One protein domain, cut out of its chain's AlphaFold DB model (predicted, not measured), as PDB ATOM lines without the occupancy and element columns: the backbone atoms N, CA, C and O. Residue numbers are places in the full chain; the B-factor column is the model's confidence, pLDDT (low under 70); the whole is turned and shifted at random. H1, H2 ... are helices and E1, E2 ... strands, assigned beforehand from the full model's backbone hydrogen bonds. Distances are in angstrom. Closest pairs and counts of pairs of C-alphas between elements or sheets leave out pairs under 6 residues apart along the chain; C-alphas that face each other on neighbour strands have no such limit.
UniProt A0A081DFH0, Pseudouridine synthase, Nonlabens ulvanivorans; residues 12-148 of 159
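This is residues 12 to 148 of the 159 residues of the protein "Pseudouridine synthase" of Nonlabens ulvanivorans (UniProt A0A081DFH0). A twisted wall of four strands, E4, E5, E1 and E6, has the helices H2 and H3 on one face, and the small hairpin of E2 and E3 lies beyond H3, with E2 packed on H3 on the side turned from the wall. H1 lies away from this body toward one end of the longest axis, where the last stretch, residues 131 to 148, also runs out, while the long link of residues 74 to 95 passes by the face of the wall opposite to the helices. The printed part has 137 residues with three named helices and six named strands, in the order H1 E1 H2 E2 E3 E4 E5 H3 E6; the larger sheet has the order E4 E5 E1 E6 and is antiparallel, as is the pair E2 and E3. The class is mixed, helices and strands, with 61 residues, under half, in named elements. The whole is compact, with a radius of gyration of the C-alphas of 15.6 A, and it is rounded in outline, with spans of 45 by 34 by 27 A.

H1 is residues 20 to 27, 10.5 A long, and begins with C-alpha 20 at (24.507, -26.015, 15.495). E1, residues 34 to 41, is 21.9 A long. H2, residues 46 to 54, measures 12.3 A and begins with C-alpha 46 at (58.320, -5.661, 21.390). E2 is residues 57 to 60, 9.6 A, E3 is residues 63 to 66, 10.2 A, and E4 is residues 71 to 73, 6.8 A. E5, residues 96 to 103, is 22.0 A long, and H3, residues 110 to 117, is 10.8 A long. E6, residues 122 to 130, spans 20.0 A and ends with C-alpha 130 at (35.062, -12.948, 14.633).

In the larger sheet, the edge strands are E4 and E6. E4 and E5 form a hairpin, with N 100 and O 73 within hydrogen-bond range at 2.8 A. E5 and E1 are antiparallel at 156 degrees, with N 36 and O 101 at 2.9 A. E1 and E6 are antiparallel at 165 degrees, with N 37 and O 126 at 2.8 A. H2 and H3 are on the same face of this sheet, two layers with helices on one face. H2 has a height over the sheet of 7.1 A, lies over E4 and runs along the strands, at 9 degrees to E4 on the local plane; their closest C-alphas, those of Gln 53 and Gln 71, are 5.6 A apart. The closest C-alphas of H3 and E6 are those of Arg 112 and Thr 122, 5.3 A apart. E5, H3 and E6 make a split strand-helix-strand unit, two strands that run the same way with E1 between them, and its crossover is right-handed. H2 and H3 are close but not clearly touching, at a steep tilt of 47 degrees, opposite ways; C-alphas 52 and 114, the closest, are 6.9 A apart. The closest C-alphas of E2 and H3 are those of Ile 58 and Lys 113, 6.1 A apart. E2 and E3 form a hairpin, with N 58 and O 65 within hydrogen-bond range at 2.8 A. H1 is not on the larger sheet and touches no helix. In H1, H2 and H3 every O i to N i+4 pair is within hydrogen-bond range.

The two C-alphas farthest apart, those of Arg 92 and Asp 148, are 48.3 A apart. The printed part has no cut. The link from E4 to E5 is long, with 22 residues. The mean pLDDT of the printed part is 92.0, and no printed residue is under 70.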
ATOM      1  N   GLY A  12      32.572  -7.603  24.343       92.25
ATOM      2  CA  GLY A  12      32.687  -7.529  22.892       92.25
ATOM      3  C   GLY A  12      31.767  -8.481  22.132       92.25
ATOM      4  O   GLY A  12      30.751  -8.945  22.648       92.25
ATOM      5  N   LEU A  13      32.121  -8.742  20.875       93.00
ATOM      6  CA  LEU A  13      31.266  -9.396  19.892       93.00
ATOM      7  C   LEU A  13      30.902 -10.828  20.304       93.00
ATOM      8  O   LEU A  13      31.771 -11.645  20.641       93.00
ATOM      9  N   LEU A  14      29.617 -11.167  20.205       92.38
ATOM     10  CA  LEU A  14      29.093 -12.513  20.413       92.38
ATOM     11  C   LEU A  14      28.064 -12.838  19.330       92.38
ATOM     12  O   LEU A  14      27.048 -12.166  19.217       92.38
ATOM     13  N   ILE A  15      28.316 -13.900  18.565       91.69
ATOM     14  CA  ILE A  15      27.344 -14.410  17.595       91.69
ATOM     15  C   ILE A  15      26.367 -15.333  18.327       91.69
ATOM     16  O   ILE A  15      26.775 -16.192  19.117       91.69
ATOM     17  N   ILE A  16      25.077 -15.170  18.046       93.50
ATOM     18  CA  ILE A  16      24.002 -16.040  18.525       93.50
ATOM     19  C   ILE A  16      23.319 -16.637  17.296       93.50
ATOM     20  O   ILE A  16      22.969 -15.918  16.371       93.50
ATOM     21  N   THR A  17      23.143 -17.954  17.273       92.88
ATOM     22  CA  THR A  17      22.511 -18.665  16.151       92.88
ATOM     23  C   THR A  17      21.650 -19.820  16.646       92.88
ATOM     24  O   THR A  17      21.861 -20.329  17.747       92.88
ATOM     25  N   THR A  18      20.672 -20.262  15.867       92.88
ATOM     26  CA  THR A  18      19.958 -21.529  16.083       92.88
ATOM     27  C   THR A  18      20.600 -22.700  15.328       92.88
ATOM     28  O   THR A  18      20.260 -23.846  15.613       92.88
ATOM     29  N   ASP A  19      21.577 -22.448  14.448       91.75
ATOM     30  CA  ASP A  19      22.288 -23.473  13.676       91.75
ATOM     31  C   ASP A  19      23.510 -24.029  14.435       91.75
ATOM     32  O   ASP A  19      24.531 -23.362  14.647       91.75
ATOM     33  N   GLY A  20      23.421 -25.302  14.825       91.50
ATOM     34  CA  GLY A  20      24.507 -26.015  15.495       91.50
ATOM     35  C   GLY A  20      25.745 -26.242  14.619       91.50
ATOM     36  O   GLY A  20      26.858 -26.266  15.152       91.50
ATOM     37  N   GLN A  21      25.594 -26.373  13.298       90.44
ATOM     38  CA  GLN A  21      26.718 -26.567  12.374       90.44
ATOM     39  C   GLN A  21      27.545 -25.290  12.239       90.44
ATOM     40  O   GLN A  21      28.769 -25.342  12.369       90.44
ATOM     41  N   LEU A  22      26.883 -24.141  12.068       90.31
ATOM     42  CA  LEU A  22      27.526 -22.824  12.083       90.31
ATOM     43  C   LEU A  22      28.291 -22.595  13.390       90.31
ATOM     44  O   LEU A  22      29.471 -22.235  13.376       90.31
ATOM     45  N   SER A  23      27.643 -22.869  14.526       91.69
ATOM     46  CA  SER A  23      28.282 -22.753  15.838       91.69
ATOM     47  C   SER A  23      29.518 -23.651  15.955       91.69
ATOM     48  O   SER A  23      30.574 -23.206  16.413       91.69
ATOM     49  N   HIS A  24      29.427 -24.905  15.507       90.94
ATOM     50  CA  HIS A  24      30.554 -25.833  15.525       90.94
ATOM     51  C   HIS A  24      31.708 -25.354  14.634       90.94
ATOM     52  O   HIS A  24      32.858 -25.365  15.076       90.94
ATOM     53  N   HIS A  25      31.414 -24.893  13.416       90.25
ATOM     54  CA  HIS A  25      32.412 -24.414  12.456       90.25
ATOM     55  C   HIS A  25      33.214 -23.226  12.995       90.25
ATOM     56  O   HIS A  25      34.442 -23.274  13.006       90.25
ATOM     57  N   ILE A  26      32.538 -22.212  13.546       90.06
ATOM     58  CA  ILE A  26      33.200 -21.025  14.117       90.06
ATOM     59  C   ILE A  26      34.054 -21.379  15.346       90.06
ATOM     60  O   ILE A  26      35.100 -20.768  15.594       90.06
ATOM     61  N   ASN A  27      33.617 -22.351  16.151       89.69
ATOM     62  CA  ASN A  27      34.342 -22.773  17.351       89.69
ATOM     63  C   ASN A  27      35.492 -23.742  17.064       89.69
ATOM     64  O   ASN A  27      36.373 -23.912  17.912       89.69
ATOM     65  N   LYS A  28      35.513 -24.377  15.889       89.56
ATOM     66  CA  LYS A  28      36.571 -25.306  15.500       89.56
ATOM     67  C   LYS A  28      37.895 -24.556  15.340       89.56
ATOM     68  O   LYS A  28      37.997 -23.580  14.601       89.56
ATOM     69  N   SER A  29      38.929 -25.022  16.043       85.88
ATOM     70  CA  SER A  29      40.261 -24.416  15.948       85.88
ATOM     71  C   SER A  29      40.786 -24.477  14.511       85.88
ATOM     72  O   SER A  29      40.659 -25.505  13.844       85.88
ATOM     73  N   GLY A  30      41.388 -23.380  14.057       84.94
ATOM     74  CA  GLY A  30      41.967 -23.226  12.726       84.94
ATOM     75  C   GLY A  30      40.960 -22.895  11.626       84.94
ATOM     76  O   GLY A  30      41.340 -22.926  10.463       84.94
ATOM     77  N   LYS A  31      39.685 -22.640  11.961       87.25
ATOM     78  CA  LYS A  31      38.650 -22.307  10.968       87.25
ATOM     79  C   LYS A  31      38.277 -20.835  10.938       87.25
ATOM     80  O   LYS A  31      38.206 -20.270   9.859       87.25
ATOM     81  N   VAL A  32      38.039 -20.230  12.099       91.44
ATOM     82  CA  VAL A  32      37.628 -18.825  12.184       91.44
ATOM     83  C   VAL A  32      38.443 -18.108  13.244       91.44
ATOM     84  O   VAL A  32      38.347 -18.419  14.442       91.44
ATOM     85  N   ASP A  33      39.205 -17.123  12.784       94.69
ATOM     86  CA  ASP A  33      40.018 -16.262  13.627       94.69
ATOM     87  C   ASP A  33      39.160 -15.346  14.492       94.69
ATOM     88  O   ASP A  33      38.067 -14.912  14.118       94.69
ATOM     89  N   LYS A  34      39.673 -15.059  15.685       95.31
ATOM     90  CA  LYS A  34      39.043 -14.173  16.660       95.31
ATOM     91  C   LYS A  34      40.080 -13.169  17.116       95.31
ATOM     92  O   LYS A  34      41.142 -13.567  17.586       95.31
ATOM     93  N   GLU A  35      39.758 -11.892  16.987       96.56
ATOM     94  CA  GLU A  35      40.640 -10.810  17.408       96.56
ATOM     95  C   GLU A  35      40.161 -10.215  18.719       96.56
ATOM     96  O   GLU A  35      38.968  -9.964  18.925       96.56
ATOM     97  N   TYR A  36      41.119  -9.990  19.603       97.19
ATOM     98  CA  TYR A  36      40.902  -9.444  20.924       97.19
ATOM     99  C   TYR A  36      41.742  -8.191  21.104       97.19
ATOM    100  O   TYR A  36      42.954  -8.238  20.916       97.19
ATOM    101  N   ALA A  37      41.109  -7.110  21.545       97.00
ATOM    102  CA  ALA A  37      41.795  -5.963  22.108       97.00
ATOM    103  C   ALA A  37      41.963  -6.193  23.616       97.00
ATOM    104  O   ALA A  37      40.981  -6.352  24.352       97.00
ATOM    105  N   ALA A  38      43.209  -6.232  24.082       97.38
ATOM    106  CA  ALA A  38      43.550  -6.398  25.487       97.38
ATOM    107  C   ALA A  38      44.254  -5.144  26.009       97.38
ATOM    108  O   ALA A  38      45.302  -4.758  25.496       97.38
ATOM    109  N   LEU A  39      43.694  -4.530  27.051       96.62
ATOM    110  CA  LEU A  39      44.399  -3.526  27.838       96.62
ATOM    111  C   LEU A  39      45.234  -4.269  28.870       96.62
ATOM    112  O   LEU A  39      44.677  -5.012  29.685       96.62
ATOM    113  N   VAL A  40      46.544  -4.077  28.847       97.06
ATOM    114  CA  VAL A  40      47.475  -4.740  29.758       97.06
ATOM    115  C   VAL A  40      48.101  -3.761  30.742       97.06
ATOM    116  O   VAL A  40      48.221  -2.563  30.481       97.06
ATOM    117  N   ASP A  41      48.483  -4.301  31.893       95.50
ATOM    118  CA  ASP A  41      49.293  -3.627  32.900       95.50
ATOM    119  C   ASP A  41      50.721  -3.423  32.375       95.50
ATOM    120  O   ASP A  41      51.409  -4.396  32.071       95.50
ATOM    121  N   GLY A  42      51.152  -2.165  32.266       95.31
ATOM    122  CA  GLY A  42      52.458  -1.778  31.748       95.31
ATOM    123  C   GLY A  42      52.461  -1.430  30.258       95.31
ATOM    124  O   GLY A  42      51.475  -1.589  29.535       95.31
ATOM    125  N   LEU A  43      53.609  -0.935  29.792       96.62
ATOM    126  CA  LEU A  43      53.878  -0.691  28.374       96.62
ATOM    127  C   LEU A  43      54.441  -1.966  27.748       96.62
ATOM    128  O   LEU A  43      55.599  -2.313  27.984       96.62
ATOM    129  N   ILE A  44      53.623  -2.673  26.966       97.62
ATOM    130  CA  ILE A  44      54.031  -3.945  26.375       97.62
ATOM    131  C   ILE A  44      55.235  -3.756  25.445       97.62
ATOM    132  O   ILE A  44      55.259  -2.895  24.556       97.62
ATOM    133  N   THR A  45      56.269  -4.559  25.680       98.12
ATOM    134  CA  THR A  45      57.528  -4.483  24.933       98.12
ATOM    135  C   THR A  45      57.452  -5.288  23.644       98.12
ATOM    136  O   THR A  45      56.724  -6.276  23.558       98.12
ATOM    137  N   ASP A  46      58.267  -4.921  22.656       98.06
ATOM    138  CA  ASP A  46      58.320  -5.661  21.390       98.06
ATOM    139  C   ASP A  46      58.831  -7.094  21.608       98.06
ATOM    140  O   ASP A  46      58.336  -8.029  20.990       98.06
ATOM    141  N   LYS A  47      59.717  -7.300  22.595       98.19
ATOM    142  CA  LYS A  47      60.140  -8.636  23.042       98.19
ATOM    143  C   LYS A  47      58.955  -9.486  23.514       98.19
ATOM    144  O   LYS A  47      58.858 -10.649  23.128       98.19
ATOM    145  N   ALA A  48      58.069  -8.925  24.339       98.31
ATOM    146  CA  ALA A  48      56.880  -9.631  24.812       98.31
ATOM    147  C   ALA A  48      55.909  -9.926  23.661       98.31
ATOM    148  O   ALA A  48      55.368 -11.025  23.589       98.31
ATOM    149  N   ILE A  49      55.747  -8.992  22.718       98.44
ATOM    150  CA  ILE A  49      54.953  -9.214  21.501       98.44
ATOM    151  C   ILE A  49      55.521 -10.385  20.698       98.44
ATOM    152  O   ILE A  49      54.779 -11.311  20.392       98.44
ATOM    153  N   THR A  50      56.826 -10.405  20.424       98.38
ATOM    154  CA  THR A  50      57.471 -11.511  19.700       98.38
ATOM    155  C   THR A  50      57.327 -12.845  20.434       98.38
ATOM    156  O   THR A  50      57.091 -13.872  19.800       98.38
ATOM    157  N   GLN A  51      57.413 -12.859  21.769       98.25
ATOM    158  CA  GLN A  51      57.144 -14.070  22.553       98.25
ATOM    159  C   GLN A  51      55.711 -14.569  22.349       98.25
ATOM    160  O   GLN A  51      55.513 -15.746  22.068       98.25
ATOM    161  N   LEU A  52      54.719 -13.680  22.430       98.31
ATOM    162  CA  LEU A  52      53.321 -14.041  22.192       98.31
ATOM    163  C   LEU A  52      53.089 -14.534  20.754       98.31
ATOM    164  O   LEU A  52      52.371 -15.515  20.562       98.31
ATOM    165  N   GLN A  53      53.723 -13.897  19.764       98.38
ATOM    166  CA  GLN A  53      53.631 -14.284  18.351       98.38
ATOM    167  C   GLN A  53      54.156 -15.699  18.099       98.38
ATOM    168  O   GLN A  53      53.544 -16.449  17.343       98.38
ATOM    169  N   ASN A  54      55.252 -16.081  18.759       97.81
ATOM    170  CA  ASN A  54      55.860 -17.408  18.628       97.81
ATOM    171  C   ASN A  54      55.130 -18.502  19.424       97.81
ATOM    172  O   ASN A  54      55.415 -19.684  19.238       97.81
ATOM    173  N   GLY A  55      54.183 -18.117  20.280       97.19
ATOM    174  CA  GLY A  55      53.506 -19.008  21.211       97.19
ATOM    175  C   GLY A  55      54.210 -19.084  22.568       97.19
ATOM    176  O   GLY A  55      55.428 -18.968  22.684       97.19
ATOM    177  N   VAL A  56      53.412 -19.262  23.621       97.94
ATOM    178  CA  VAL A  56      53.870 -19.306  25.014       97.94
ATOM    179  C   VAL A  56      53.209 -20.460  25.759       97.94
ATOM    180  O   VAL A  56      52.083 -20.855  25.452       97.94
ATOM    181  N   THR A  57      53.887 -20.982  26.778       98.06
ATOM    182  CA  THR A  57      53.319 -22.011  27.651       98.06
ATOM    183  C   THR A  57      52.377 -21.376  28.673       98.06
ATOM    184  O   THR A  57      52.769 -20.500  29.445       98.06
ATOM    185  N   ILE A  58      51.129 -21.838  28.717       97.31
ATOM    186  CA  ILE A  58      50.105 -21.400  29.674       97.31
ATOM    187  C   ILE A  58      49.518 -22.588  30.440       97.31
ATOM    188  O   ILE A  58      49.524 -23.717  29.964       97.31
ATOM    189  N   SER A  59      48.958 -22.342  31.627       96.38
ATOM    190  CA  SER A  59      48.249 -23.380  32.387       96.38
ATOM    191  C   SER A  59      46.781 -23.487  31.957       96.38
ATOM    192  O   SER A  59      46.027 -22.514  32.031       96.38
ATOM    193  N   ILE A  60      46.335 -24.671  31.546       93.50
ATOM    194  CA  ILE A  60      44.949 -25.003  31.201       93.50
ATOM    195  C   ILE A  60      44.519 -26.203  32.048       93.50
ATOM    196  O   ILE A  60      45.080 -27.283  31.924       93.50
ATOM    197  N   ASN A  61      43.501 -26.019  32.896       89.75
ATOM    198  CA  ASN A  61      42.919 -27.078  33.732       89.75
ATOM    199  C   ASN A  61      43.953 -27.879  34.553       89.75
ATOM    200  O   ASN A  61      43.815 -29.085  34.712       89.75
ATOM    201  N   GLY A  62      44.999 -27.213  35.057       90.31
ATOM    202  CA  GLY A  62      46.057 -27.850  35.849       90.31
ATOM    203  C   GLY A  62      47.201 -28.465  35.034       90.31
ATOM    204  O   GLY A  62      48.189 -28.890  35.623       90.31
ATOM    205  N   SER A  63      47.125 -28.463  33.701       94.25
ATOM    206  CA  SER A  63      48.202 -28.916  32.808       94.25
ATOM    207  C   SER A  63      48.819 -27.747  32.043       94.25
ATOM    208  O   SER A  63      48.185 -26.708  31.860       94.25
ATOM    209  N   THR A  64      50.062 -27.896  31.592       96.31
ATOM    210  CA  THR A  64      50.693 -26.934  30.682       96.31
ATOM    211  C   THR A  64      50.186 -27.129  29.254       96.31
ATOM    212  O   THR A  64      49.836 -28.234  28.840       96.31
ATOM    213  N   TYR A  65      50.108 -26.035  28.506       96.69
ATOM    214  CA  TYR A  65      49.711 -26.011  27.105       96.69
ATOM    215  C   TYR A  65      50.533 -24.963  26.368       96.69
ATOM    216  O   TYR A  65      50.524 -23.798  26.767       96.69
ATOM    217  N   ASP A  66      51.184 -25.361  25.282       97.50
ATOM    218  CA  ASP A  66      51.881 -24.434  24.397       97.50
ATOM    219  C   ASP A  66      50.892 -23.874  23.379       97.50
ATOM    220  O   ASP A  66      50.257 -24.616  22.624       97.50
ATOM    221  N   THR A  67      50.712 -22.554  23.393       96.94
ATOM    222  CA  THR A  67      49.811 -21.901  22.442       96.94
ATOM    223  C   THR A  67      50.383 -21.962  21.039       96.94
ATOM    224  O   THR A  67      51.597 -21.888  20.842       96.94
ATOM    225  N   LYS A  68      49.500 -22.015  20.043       96.12
ATOM    226  CA  LYS A  68      49.935 -21.884  18.652       96.12
ATOM    227  C   LYS A  68      50.528 -20.488  18.416       96.12
ATOM    228  O   LYS A  68      50.088 -19.535  19.070       96.12
ATOM    229  N   PRO A  69      51.462 -20.349  17.459       96.62
ATOM    230  CA  PRO A  69      51.841 -19.044  16.947       96.62
ATOM    231  C   PRO A  69      50.606 -18.253  16.512       96.62
ATOM    232  O   PRO A  69      49.643 -18.818  15.982       96.62
ATOM    233  N   CYS A  70      50.618 -16.952  16.770       97.12
ATOM    234  CA  CYS A  70      49.460 -16.095  16.560       97.12
ATOM    235  C   CYS A  70      49.877 -14.683  16.147       97.12
ATOM    236  O   CYS A  70      51.041 -14.303  16.270       97.12
ATOM    237  N   GLN A  71      48.934 -13.893  15.635       97.88
ATOM    238  CA  GLN A  71      49.222 -12.498  15.309       97.88
ATOM    239  C   GLN A  71      49.021 -11.644  16.555       97.88
ATOM    240  O   GLN A  71      47.968 -11.697  17.193       97.88
ATOM    241  N   VAL A  72      50.037 -10.853  16.885       98.38
ATOM    242  CA  VAL A  72      50.013  -9.925  18.014       98.38
ATOM    243  C   VAL A  72      50.655  -8.621  17.591       98.38
ATOM    244  O   VAL A  72      51.744  -8.637  17.020       98.38
ATOM    245  N   GLN A  73      49.998  -7.502  17.871       97.38
ATOM    246  CA  GLN A  73      50.497  -6.180  17.504       97.38
ATOM    247  C   GLN A  73      49.961  -5.097  18.435       97.38
ATOM    248  O   GLN A  73      48.890  -5.241  19.025       97.38
ATOM    249  N   LYS A  74      50.691  -3.987  18.546       96.06
ATOM    250  CA  LYS A  74      50.145  -2.761  19.135       96.06
ATOM    251  C   LYS A  74      49.102  -2.205  18.163       96.06
ATOM    252  O   LYS A  74      49.389  -2.159  16.965       96.06
ATOM    253  N   PRO A  75      47.909  -1.809  18.625       92.62
ATOM    254  CA  PRO A  75      46.938  -1.217  17.723       92.62
ATOM    255  C   PRO A  75      47.428   0.162  17.262       92.62
ATOM    256  O   PRO A  75      48.093   0.880  18.012       92.62
ATOM    257  N   HIS A  76      47.092   0.537  16.026       88.44
ATOM    258  CA  HIS A  76      47.435   1.851  15.470       88.44
ATOM    259  C   HIS A  76      46.752   3.005  16.216       88.44
ATOM    260  O   HIS A  76      47.288   4.108  16.276       88.44
ATOM    261  N   GLN A  77      45.583   2.736  16.791       87.88
ATOM    262  CA  GLN A  77      44.796   3.672  17.579       87.88
ATOM    263  C   GLN A  77      44.192   2.955  18.784       87.88
ATOM    264  O   GLN A  77      44.053   1.732  18.786       87.88
ATOM    265  N   THR A  78      43.806   3.715  19.805       88.06
ATOM    266  CA  THR A  78      43.017   3.166  20.910       88.06
ATOM    267  C   THR A  78      41.724   2.556  20.355       88.06
ATOM    268  O   THR A  78      41.051   3.221  19.566       88.06
ATOM    269  N   PRO A  79      41.371   1.314  20.738       87.69
ATOM    270  CA  PRO A  79      40.114   0.700  20.328       87.69
ATOM    271  C   PRO A  79      38.917   1.563  20.740       87.69
ATOM    272  O   PRO A  79      38.832   1.971  21.902       87.69
ATOM    273  N   ASP A  80      37.996   1.810  19.807       88.31
ATOM    274  CA  ASP A  80      36.736   2.502  20.089       88.31
ATOM    275  C   ASP A  80      35.767   1.523  20.756       88.31
ATOM    276  O   ASP A  80      34.965   0.840  20.124       88.31
ATOM    277  N   LEU A  81      35.941   1.359  22.065       87.50
ATOM    278  CA  LEU A  81      35.124   0.467  22.871       87.50
ATOM    279  C   LEU A  81      34.221   1.290  23.789       87.50
ATOM    280  O   LEU A  81      34.700   2.247  24.402       87.50
ATOM    281  N   PRO A  82      32.960   0.866  23.992       84.69
ATOM    282  CA  PRO A  82      32.066   1.520  24.939       84.69
ATOM    283  C   PRO A  82      32.664   1.620  26.345       84.69
ATOM    284  O   PRO A  82      33.572   0.863  26.700       84.69
ATOM    285  N   GLU A  83      32.122   2.498  27.189       83.31
ATOM    286  CA  GLU A  83      32.516   2.541  28.599       83.31
ATOM    287  C   GLU A  83      32.376   1.160  29.248       83.31
ATOM    288  O   GLU A  83      31.337   0.496  29.154       83.31
ATOM    289  N   THR A  84      33.446   0.709  29.904       82.38
ATOM    290  CA  THR A  84      33.427  -0.583  30.581       82.38
ATOM    291  C   THR A  84      32.756  -0.453  31.944       82.38
ATOM    292  O   THR A  84      32.981   0.499  32.686       82.38
ATOM    293  N   LYS A  85      31.956  -1.456  32.314       77.94
ATOM    294  CA  LYS A  85      31.407  -1.574  33.677       77.94
ATOM    295  C   LYS A  85      32.454  -2.074  34.679       77.94
ATOM    296  O   LYS A  85      32.210  -2.073  35.885       77.94
ATOM    297  N   GLN A  86      33.598  -2.555  34.192       79.00
ATOM    298  CA  GLN A  86      34.660  -3.084  35.036       79.00
ATOM    299  C   GLN A  86      35.449  -1.938  35.657       79.00
ATOM    300  O   GLN A  86      35.864  -1.008  34.972       79.00
ATOM    301  N   LYS A  87      35.711  -2.031  36.963       77.94
ATOM    302  CA  LYS A  87      36.644  -1.120  37.626       77.94
ATOM    303  C   LYS A  87      38.054  -1.423  37.134       77.94
ATOM    304  O   LYS A  87      38.717  -2.321  37.652       77.94
ATOM    305  N   ILE A  88      38.500  -0.679  36.129       79.44
ATOM    306  CA  ILE A  88      39.918  -0.606  35.797       79.44
ATOM    307  C   ILE A  88      40.567   0.247  36.882       79.44
ATOM    308  O   ILE A  88      40.014   1.259  37.309       79.44
ATOM    309  N   ARG A  89      41.705  -0.218  37.391       78.25
ATOM    310  CA  ARG A  89      42.468   0.507  38.408       78.25
ATOM    311  C   ARG A  89      42.869   1.905  37.911       78.25
ATOM    312  O   ARG A  89      43.037   2.113  36.714       78.25
ATOM    313  N   ASP A  90      43.059   2.815  38.859       71.94
ATOM    314  CA  ASP A  90      43.407   4.219  38.615       71.94
ATOM    315  C   ASP A  90      44.831   4.381  38.033       71.94
ATOM    316  O   ASP A  90      45.710   3.536  38.256       71.94
ATOM    317  N   GLU A  91      45.085   5.492  37.338       70.88
ATOM    318  CA  GLU A  91      46.343   5.823  36.641       70.88
ATOM    319  C   GLU A  91      47.560   5.872  37.578       70.88
ATOM    320  O   GLU A  91      48.705   5.679  37.164       70.88
ATOM    321  N   ARG A  92      47.323   6.054  38.882       79.00
ATOM    322  CA  ARG A  92      48.358   6.047  39.930       79.00
ATOM    323  C   ARG A  92      49.099   4.712  40.048       79.00
ATOM    324  O   ARG A  92      50.168   4.665  40.650       79.00
ATOM    325  N   HIS A  93      48.545   3.633  39.497       80.38
ATOM    326  CA  HIS A  93      49.119   2.286  39.551       80.38
ATOM    327  C   HIS A  93      50.053   1.958  38.376       80.38
ATOM    328  O   HIS A  93      50.399   0.794  38.179       80.38
ATOM    329  N   GLY A  94      50.483   2.974  37.623       86.62
ATOM    330  CA  GLY A  94      51.434   2.837  36.525       86.62
ATOM    331  C   GLY A  94      50.766   2.808  35.149       86.62
ATOM    332  O   GLY A  94      49.537   2.792  35.042       86.62
ATOM    333  N   PRO A  95      51.576   2.821  34.077       93.69
ATOM    334  CA  PRO A  95      51.067   2.917  32.719       93.69
ATOM    335  C   PRO A  95      50.290   1.661  32.318       93.69
ATOM    336  O   PRO A  95      50.480   0.572  32.861       93.69
ATOM    337  N   THR A  96      49.442   1.812  31.309       95.12
ATOM    338  CA  THR A  96      48.758   0.705  30.639       95.12
ATOM    339  C   THR A  96      48.943   0.845  29.136       95.12
ATOM    340  O   THR A  96      49.245   1.930  28.636       95.12
ATOM    341  N   SER A  97      48.811  -0.255  28.402       96.44
ATOM    342  CA  SER A  97      48.885  -0.229  26.943       96.44
ATOM    343  C   SER A  97      47.942  -1.245  26.323       96.44
ATOM    344  O   SER A  97      47.588  -2.244  26.946       96.44
ATOM    345  N   TRP A  98      47.513  -0.973  25.094       97.50
ATOM    346  CA  TRP A  98      46.690  -1.896  24.326       97.50
ATOM    347  C   TRP A  98      47.545  -2.833  23.476       97.50
ATOM    348  O   TRP A  98      48.588  -2.446  22.944       97.50
ATOM    349  N   VAL A  99      47.059  -4.058  23.306       98.19
ATOM    350  CA  VAL A  99      47.591  -5.045  22.368       98.19
ATOM    351  C   VAL A  99      46.439  -5.787  21.698       98.19
ATOM    352  O   VAL A  99      45.494  -6.213  22.365       98.19
ATOM    353  N   ASN A 100      46.526  -5.954  20.381       98.06
ATOM    354  CA  ASN A 100      45.624  -6.811  19.626       98.06
ATOM    355  C   ASN A 100      46.217  -8.216  19.547       98.06
ATOM    356  O   ASN A 100      47.401  -8.375  19.248       98.06
ATOM    357  N   VAL A 101      45.392  -9.225  19.812       98.06
ATOM    358  CA  VAL A 101      45.754 -10.644  19.757       98.06
ATOM    359  C   VAL A 101      44.728 -11.369  18.892       98.06
ATOM    360  O   VAL A 101      43.554 -11.442  19.259       98.06
ATOM    361  N   THR A 102      45.165 -11.935  17.769       97.62
ATOM    362  CA  THR A 102      44.315 -12.732  16.874       97.62
ATOM    363  C   THR A 102      44.610 -14.209  17.061       97.62
ATOM    364  O   THR A 102      45.717 -14.668  16.784       97.62
ATOM    365  N   LEU A 103      43.611 -14.964  17.512       95.94
ATOM    366  CA  LEU A 103      43.721 -16.394  17.781       95.94
ATOM    367  C   LEU A 103      42.848 -17.209  16.829       95.94
ATOM    368  O   LEU A 103      41.661 -16.930  16.653       95.94
ATOM    369  N   SER A 104      43.418 -18.301  16.324       91.69
ATOM    370  CA  SER A 104      42.708 -19.366  15.604       91.69
ATOM    371  C   SER A 104      42.316 -20.531  16.531       91.69
ATOM    372  O   SER A 104      41.843 -21.588  16.105       91.69
ATOM    373  N   GLU A 105      42.512 -20.376  17.837       91.62
ATOM    374  CA  GLU A 105      42.122 -21.325  18.878       91.62
ATOM    375  C   GLU A 105      41.395 -20.615  20.026       91.62
ATOM    376  O   GLU A 105      41.383 -19.392  20.113       91.62
ATOM    377  N   GLY A 106      40.727 -21.388  20.885       87.75
ATOM    378  CA  GLY A 106      39.893 -20.851  21.961       87.75
ATOM    379  C   GLY A 106      40.038 -21.634  23.257       87.75
ATOM    380  O   GLY A 106      39.114 -22.346  23.654       87.75
ATOM    381  N   LYS A 107      41.197 -21.538  23.922       92.62
ATOM    382  CA  LYS A 107      41.397 -22.134  25.254       92.62
ATOM    383  C   LYS A 107      40.836 -21.234  26.361       92.62
ATOM    384  O   LYS A 107      40.687 -20.023  26.205       92.62
ATOM    385  N   PHE A 108      40.527 -21.831  27.513       93.12
ATOM    386  CA  PHE A 108      39.944 -21.109  28.647       93.12
ATOM    387  C   PHE A 108      40.865 -19.983  29.145       93.12
ATOM    388  O   PHE A 108      41.982 -20.257  29.608       93.12
ATOM    389  N   ARG A 109      40.368 -18.736  29.082       94.88
ATOM    390  CA  ARG A 109      41.079 -17.494  29.443       94.88
ATOM    391  C   ARG A 109      42.423 -17.320  28.728       94.88
ATOM    392  O   ARG A 109      43.352 -16.760  29.304       94.88
ATOM    393  N   GLN A 110      42.536 -17.821  27.496       96.31
ATOM    394  CA  GLN A 110      43.806 -17.914  26.773       96.31
ATOM    395  C   GLN A 110      44.563 -16.584  26.711       96.31
ATOM    396  O   GLN A 110      45.679 -16.526  27.213       96.31
ATOM    397  N   VAL A 111      43.944 -15.513  26.198       97.44
ATOM    398  CA  VAL A 111      44.595 -14.192  26.085       97.44
ATOM    399  C   VAL A 111      45.094 -13.705  27.445       97.44
ATOM    400  O   VAL A 111      46.265 -13.373  27.585       97.44
ATOM    401  N   ARG A 112      44.250 -13.766  28.486       97.56
ATOM    402  CA  ARG A 112      44.621 -13.321  29.842       97.56
ATOM    403  C   ARG A 112      45.819 -14.084  30.407       97.56
ATOM    404  O   ARG A 112      46.653 -13.501  31.091       97.56
ATOM    405  N   LYS A 113      45.899 -15.388  30.133       97.50
ATOM    406  CA  LYS A 113      47.026 -16.229  30.557       97.50
ATOM    407  C   LYS A 113      48.282 -15.925  29.753       97.50
ATOM    408  O   LYS A 113      49.340 -15.790  30.351       97.50
ATOM    409  N   MET A 114      48.151 -15.779  28.435       98.19
ATOM    410  CA  MET A 114      49.259 -15.453  27.541       98.19
ATOM    411  C   MET A 114      49.914 -14.126  27.930       98.19
ATOM    412  O   MET A 114      51.119 -14.092  28.151       98.19
ATOM    413  N   THR A 115      49.137 -13.048  28.091       98.31
ATOM    414  CA  THR A 115      49.728 -11.755  28.472       98.31
ATOM    415  C   THR A 115      50.299 -11.792  29.895       98.31
ATOM    416  O   THR A 115      51.338 -11.193  30.159       98.31
ATOM    417  N   GLY A 116      49.683 -12.554  30.806       97.94
ATOM    418  CA  GLY A 116      50.188 -12.753  32.165       97.94
ATOM    419  C   GLY A 116      51.566 -13.421  32.221       97.94
ATOM    420  O   GLY A 116      52.430 -12.943  32.951       97.94
ATOM    421  N   VAL A 117      51.807 -14.478  31.434       98.00
ATOM    422  CA  VAL A 117      53.102 -15.194  31.455       98.00
ATOM    423  C   VAL A 117      54.254 -14.384  30.856       98.00
ATOM    424  O   VAL A 117      55.398 -14.596  31.243       98.00
ATOM    425  N   VAL A 118      53.969 -13.425  29.969       98.00
ATOM    426  CA  VAL A 118      54.980 -12.480  29.452       98.00
ATOM    427  C   VAL A 118      55.138 -11.227  30.325       98.00
ATOM    428  O   VAL A 118      55.870 -10.314  29.953       98.00
ATOM    429  N   GLY A 119      54.477 -11.176  31.487       97.62
ATOM    430  CA  GLY A 119      54.631 -10.105  32.475       97.62
ATOM    431  C   GLY A 119      53.694  -8.908  32.302       97.62
ATOM    432  O   GLY A 119      53.884  -7.906  32.981       97.62
ATOM    433  N   PHE A 120      52.672  -9.008  31.447       97.81
ATOM    434  CA  PHE A 120      51.710  -7.934  31.167       97.81
ATOM    435  C   PHE A 120      50.265  -8.405  31.433       97.81
ATOM    436  O   PHE A 120      49.510  -8.678  30.495       97.81
ATOM    437  N   PRO A 121      49.840  -8.578  32.701       96.44
ATOM    438  CA  PRO A 121      48.492  -9.042  33.029       96.44
ATOM    439  C   PRO A 121      47.385  -8.228  32.341       96.44
ATOM    440  O   PRO A 121      47.424  -7.001  32.301       96.44
ATOM    441  N   THR A 122      46.369  -8.913  31.807       96.75
ATOM    442  CA  THR A 122      45.231  -8.251  31.149       96.75
ATOM    443  C   THR A 122      44.299  -7.596  32.175       96.75
ATOM    444  O   THR A 122      43.725  -8.287  33.022       96.75
ATOM    445  N   LEU A 123      44.070  -6.292  32.032       94.56
ATOM    446  CA  LEU A 123      43.142  -5.482  32.825       94.56
ATOM    447  C   LEU A 123      41.735  -5.468  32.211       94.56
ATOM    448  O   LEU A 123      40.760  -5.737  32.908       94.56
ATOM    449  N   ARG A 124      41.634  -5.249  30.896       94.88
ATOM    450  CA  ARG A 124      40.375  -5.250  30.126       94.88
ATOM    451  C   ARG A 124      40.547  -6.118  28.886       94.88
ATOM    452  O   ARG A 124      41.613  -6.108  28.280       94.88
ATOM    453  N   LEU A 125      39.514  -6.874  28.522       95.88
ATOM    454  CA  LEU A 125      39.544  -7.752  27.354       95.88
ATOM    455  C   LEU A 125      38.241  -7.642  26.571       95.88
ATOM    456  O   LEU A 125      37.188  -8.020  27.088       95.88
ATOM    457  N   ALA A 126      38.340  -7.202  25.322       95.06
ATOM    458  CA  ALA A 126      37.222  -7.128  24.397       95.06
ATOM    459  C   ALA A 126      37.501  -7.985  23.162       95.06
ATOM    460  O   ALA A 126      38.551  -7.848  22.536       95.06
ATOM    461  N   ARG A 127      36.570  -8.867  22.786       95.38
ATOM    462  CA  ARG A 127      36.611  -9.511  21.469       95.38
ATOM    463  C   ARG A 127      36.056  -8.538  20.439       95.38
ATOM    464  O   ARG A 127      34.862  -8.253  20.453       95.38
ATOM    465  N   VAL A 128      36.915  -8.054  19.558       94.88
ATOM    466  CA  VAL A 128      36.567  -7.024  18.574       94.88
ATOM    467  C   VAL A 128      36.231  -7.611  17.211       94.88
ATOM    468  O   VAL A 128      35.544  -6.966  16.436       94.88
ATOM    469  N   ARG A 129      36.644  -8.853  16.918       94.25
ATOM    470  CA  ARG A 129      36.362  -9.485  15.623       94.25
ATOM    471  C   ARG A 129      36.138 -10.989  15.725       94.25
ATOM    472  O   ARG A 129      36.806 -11.670  16.510       94.25
ATOM    473  N   ILE A 130      35.232 -11.514  14.903       93.81
ATOM    474  CA  ILE A 130      35.062 -12.948  14.633       93.81
ATOM    475  C   ILE A 130      34.994 -13.127  13.114       93.81
ATOM    476  O   ILE A 130      34.012 -12.733  12.489       93.81
ATOM    477  N   GLY A 131      36.028 -13.725  12.524       91.38
ATOM    478  CA  GLY A 131      36.139 -13.842  11.072       91.38
ATOM    479  C   GLY A 131      36.066 -12.457  10.404       91.38
ATOM    480  O   GLY A 131      36.879 -11.596  10.758       91.38
ATOM    481  N   PRO A 132      35.111 -12.215   9.492       90.06
ATOM    482  CA  PRO A 132      34.936 -10.928   8.822       90.06
ATOM    483  C   PRO A 132      34.120  -9.905   9.629       90.06
ATOM    484  O   PRO A 132      34.089  -8.734   9.266       90.06
ATOM    485  N   TYR A 133      33.473 -10.310  10.726       90.94
ATOM    486  CA  TYR A 133      32.606  -9.428  11.509       90.94
ATOM    487  C   TYR A 133      33.394  -8.684  12.581       90.94
ATOM    488  O   TYR A 133      33.986  -9.324  13.456       90.94
ATOM    489  N   ASN A 134      33.369  -7.352  12.532       90.06
ATOM    490  CA  ASN A 134      34.014  -6.456  13.494       90.06
ATOM    491  C   ASN A 134      32.962  -5.800  14.414       90.06
ATOM    492  O   ASN A 134      31.817  -5.607  14.022       90.06
ATOM    493  N   ILE A 135      33.345  -5.479  15.646       86.69
ATOM    494  CA  ILE A 135      32.547  -4.729  16.612       86.69
ATOM    495  C   ILE A 135      32.329  -3.269  16.200       86.69
ATOM    496  O   ILE A 135      31.317  -2.704  16.590       86.69
ATOM    497  N   ASP A 136      33.216  -2.686  15.389       78.50
ATOM    498  CA  ASP A 136      33.129  -1.284  14.947       78.50
ATOM    499  C   ASP A 136      31.830  -0.987  14.171       78.50
ATOM    500  O   ASP A 136      31.404   0.161  14.060       78.50
ATOM    501  N   SER A 137      31.162  -2.022  13.646       71.25
ATOM    502  CA  SER A 137      29.853  -1.897  13.001       71.25
ATOM    503  C   SER A 137      28.672  -1.862  13.982       71.25
ATOM    504  O   SER A 137      27.531  -1.840  13.527       71.25
ATOM    505  N   LEU A 138      28.910  -1.913  15.298       79.62
ATOM    506  CA  LEU A 138      27.882  -2.033  16.335       79.62
ATOM    507  C   LEU A 138      28.028  -0.961  17.416       79.62
ATOM    508  O   LEU A 138      29.100  -0.737  17.976       79.62
ATOM    509  N   LYS A 139      26.904  -0.361  17.805       77.81
ATOM    510  CA  LYS A 139      26.798   0.439  19.027       77.81
ATOM    511  C   LYS A 139      26.748  -0.469  20.257       77.81
ATOM    512  O   LYS A 139      26.449  -1.662  20.192       77.81
ATOM    513  N   ASN A 140      27.009   0.111  21.427       77.00
ATOM    514  CA  ASN A 140      26.954  -0.627  22.688       77.00
ATOM    515  C   ASN A 140      25.581  -1.299  22.891       77.00
ATOM    516  O   ASN A 140      24.559  -0.616  22.867       77.00
ATOM    517  N   GLN A 141      25.579  -2.611  23.161       79.44
ATOM    518  CA  GLN A 141      24.383  -3.455  23.338       79.44
ATOM    519  C   GLN A 141      23.475  -3.565  22.102       79.44
ATOM    520  O   GLN A 141      22.351  -4.055  22.209       79.44
ATOM    521  N   GLU A 142      23.950  -3.143  20.932       86.94
ATOM    522  CA  GLU A 142      23.231  -3.336  19.682       86.94
ATOM    523  C   GLU A 142      23.270  -4.806  19.254       86.94
ATOM    524  O   GLU A 142      24.262  -5.515  19.440       86.94
ATOM    525  N   VAL A 143      22.163  -5.260  18.675       89.88
ATOM    526  CA  VAL A 143      22.036  -6.586  18.076       89.88
ATOM    527  C   VAL A 143      21.600  -6.381  16.637       89.88
ATOM    528  O   VAL A 143      20.537  -5.814  16.390       89.88
ATOM    529  N   ILE A 144      22.422  -6.848  15.703       89.75
ATOM    530  CA  ILE A 144      22.116  -6.840  14.275       89.75
ATOM    531  C   ILE A 144      21.877  -8.279  13.833       89.75
ATOM    532  O   ILE A 144      22.657  -9.181  14.151       89.75
ATOM    533  N   GLU A 145      20.780  -8.491  13.114       91.38
ATOM    534  CA  GLU A 145      20.498  -9.762  12.461       91.38
ATOM    535  C   GLU A 145      21.321  -9.879  11.175       91.38
ATOM    536  O   GLU A 145      21.389  -8.944  10.380       91.38
ATOM    537  N   ILE A 146      21.947 -11.037  10.983       89.56
ATOM    538  CA  ILE A 146      22.742 -11.361   9.798       89.56
ATOM    539  C   ILE A 146      22.014 -12.483   9.068       89.56
ATOM    540  O   ILE A 146      21.616 -13.473   9.689       89.56
ATOM    541  N   SER A 147      21.846 -12.345   7.755       89.25
ATOM    542  CA  SER A 147      21.167 -13.374   6.966       89.25
ATOM    543  C   SER A 147      21.979 -14.677   6.913       89.25
ATOM    544  O   SER A 147      23.212 -14.658   6.871       89.25
ATOM    545  N   ASP A 148      21.296 -15.828   6.870       85.31
ATOM    546  CA  ASP A 148      21.963 -17.142   6.789       85.31
ATOM    547  C   ASP A 148      22.845 -17.262   5.532       85.31
ATOM    548  O   ASP A 148      23.945 -17.809   5.578       85.31
TER     549      ASP A 148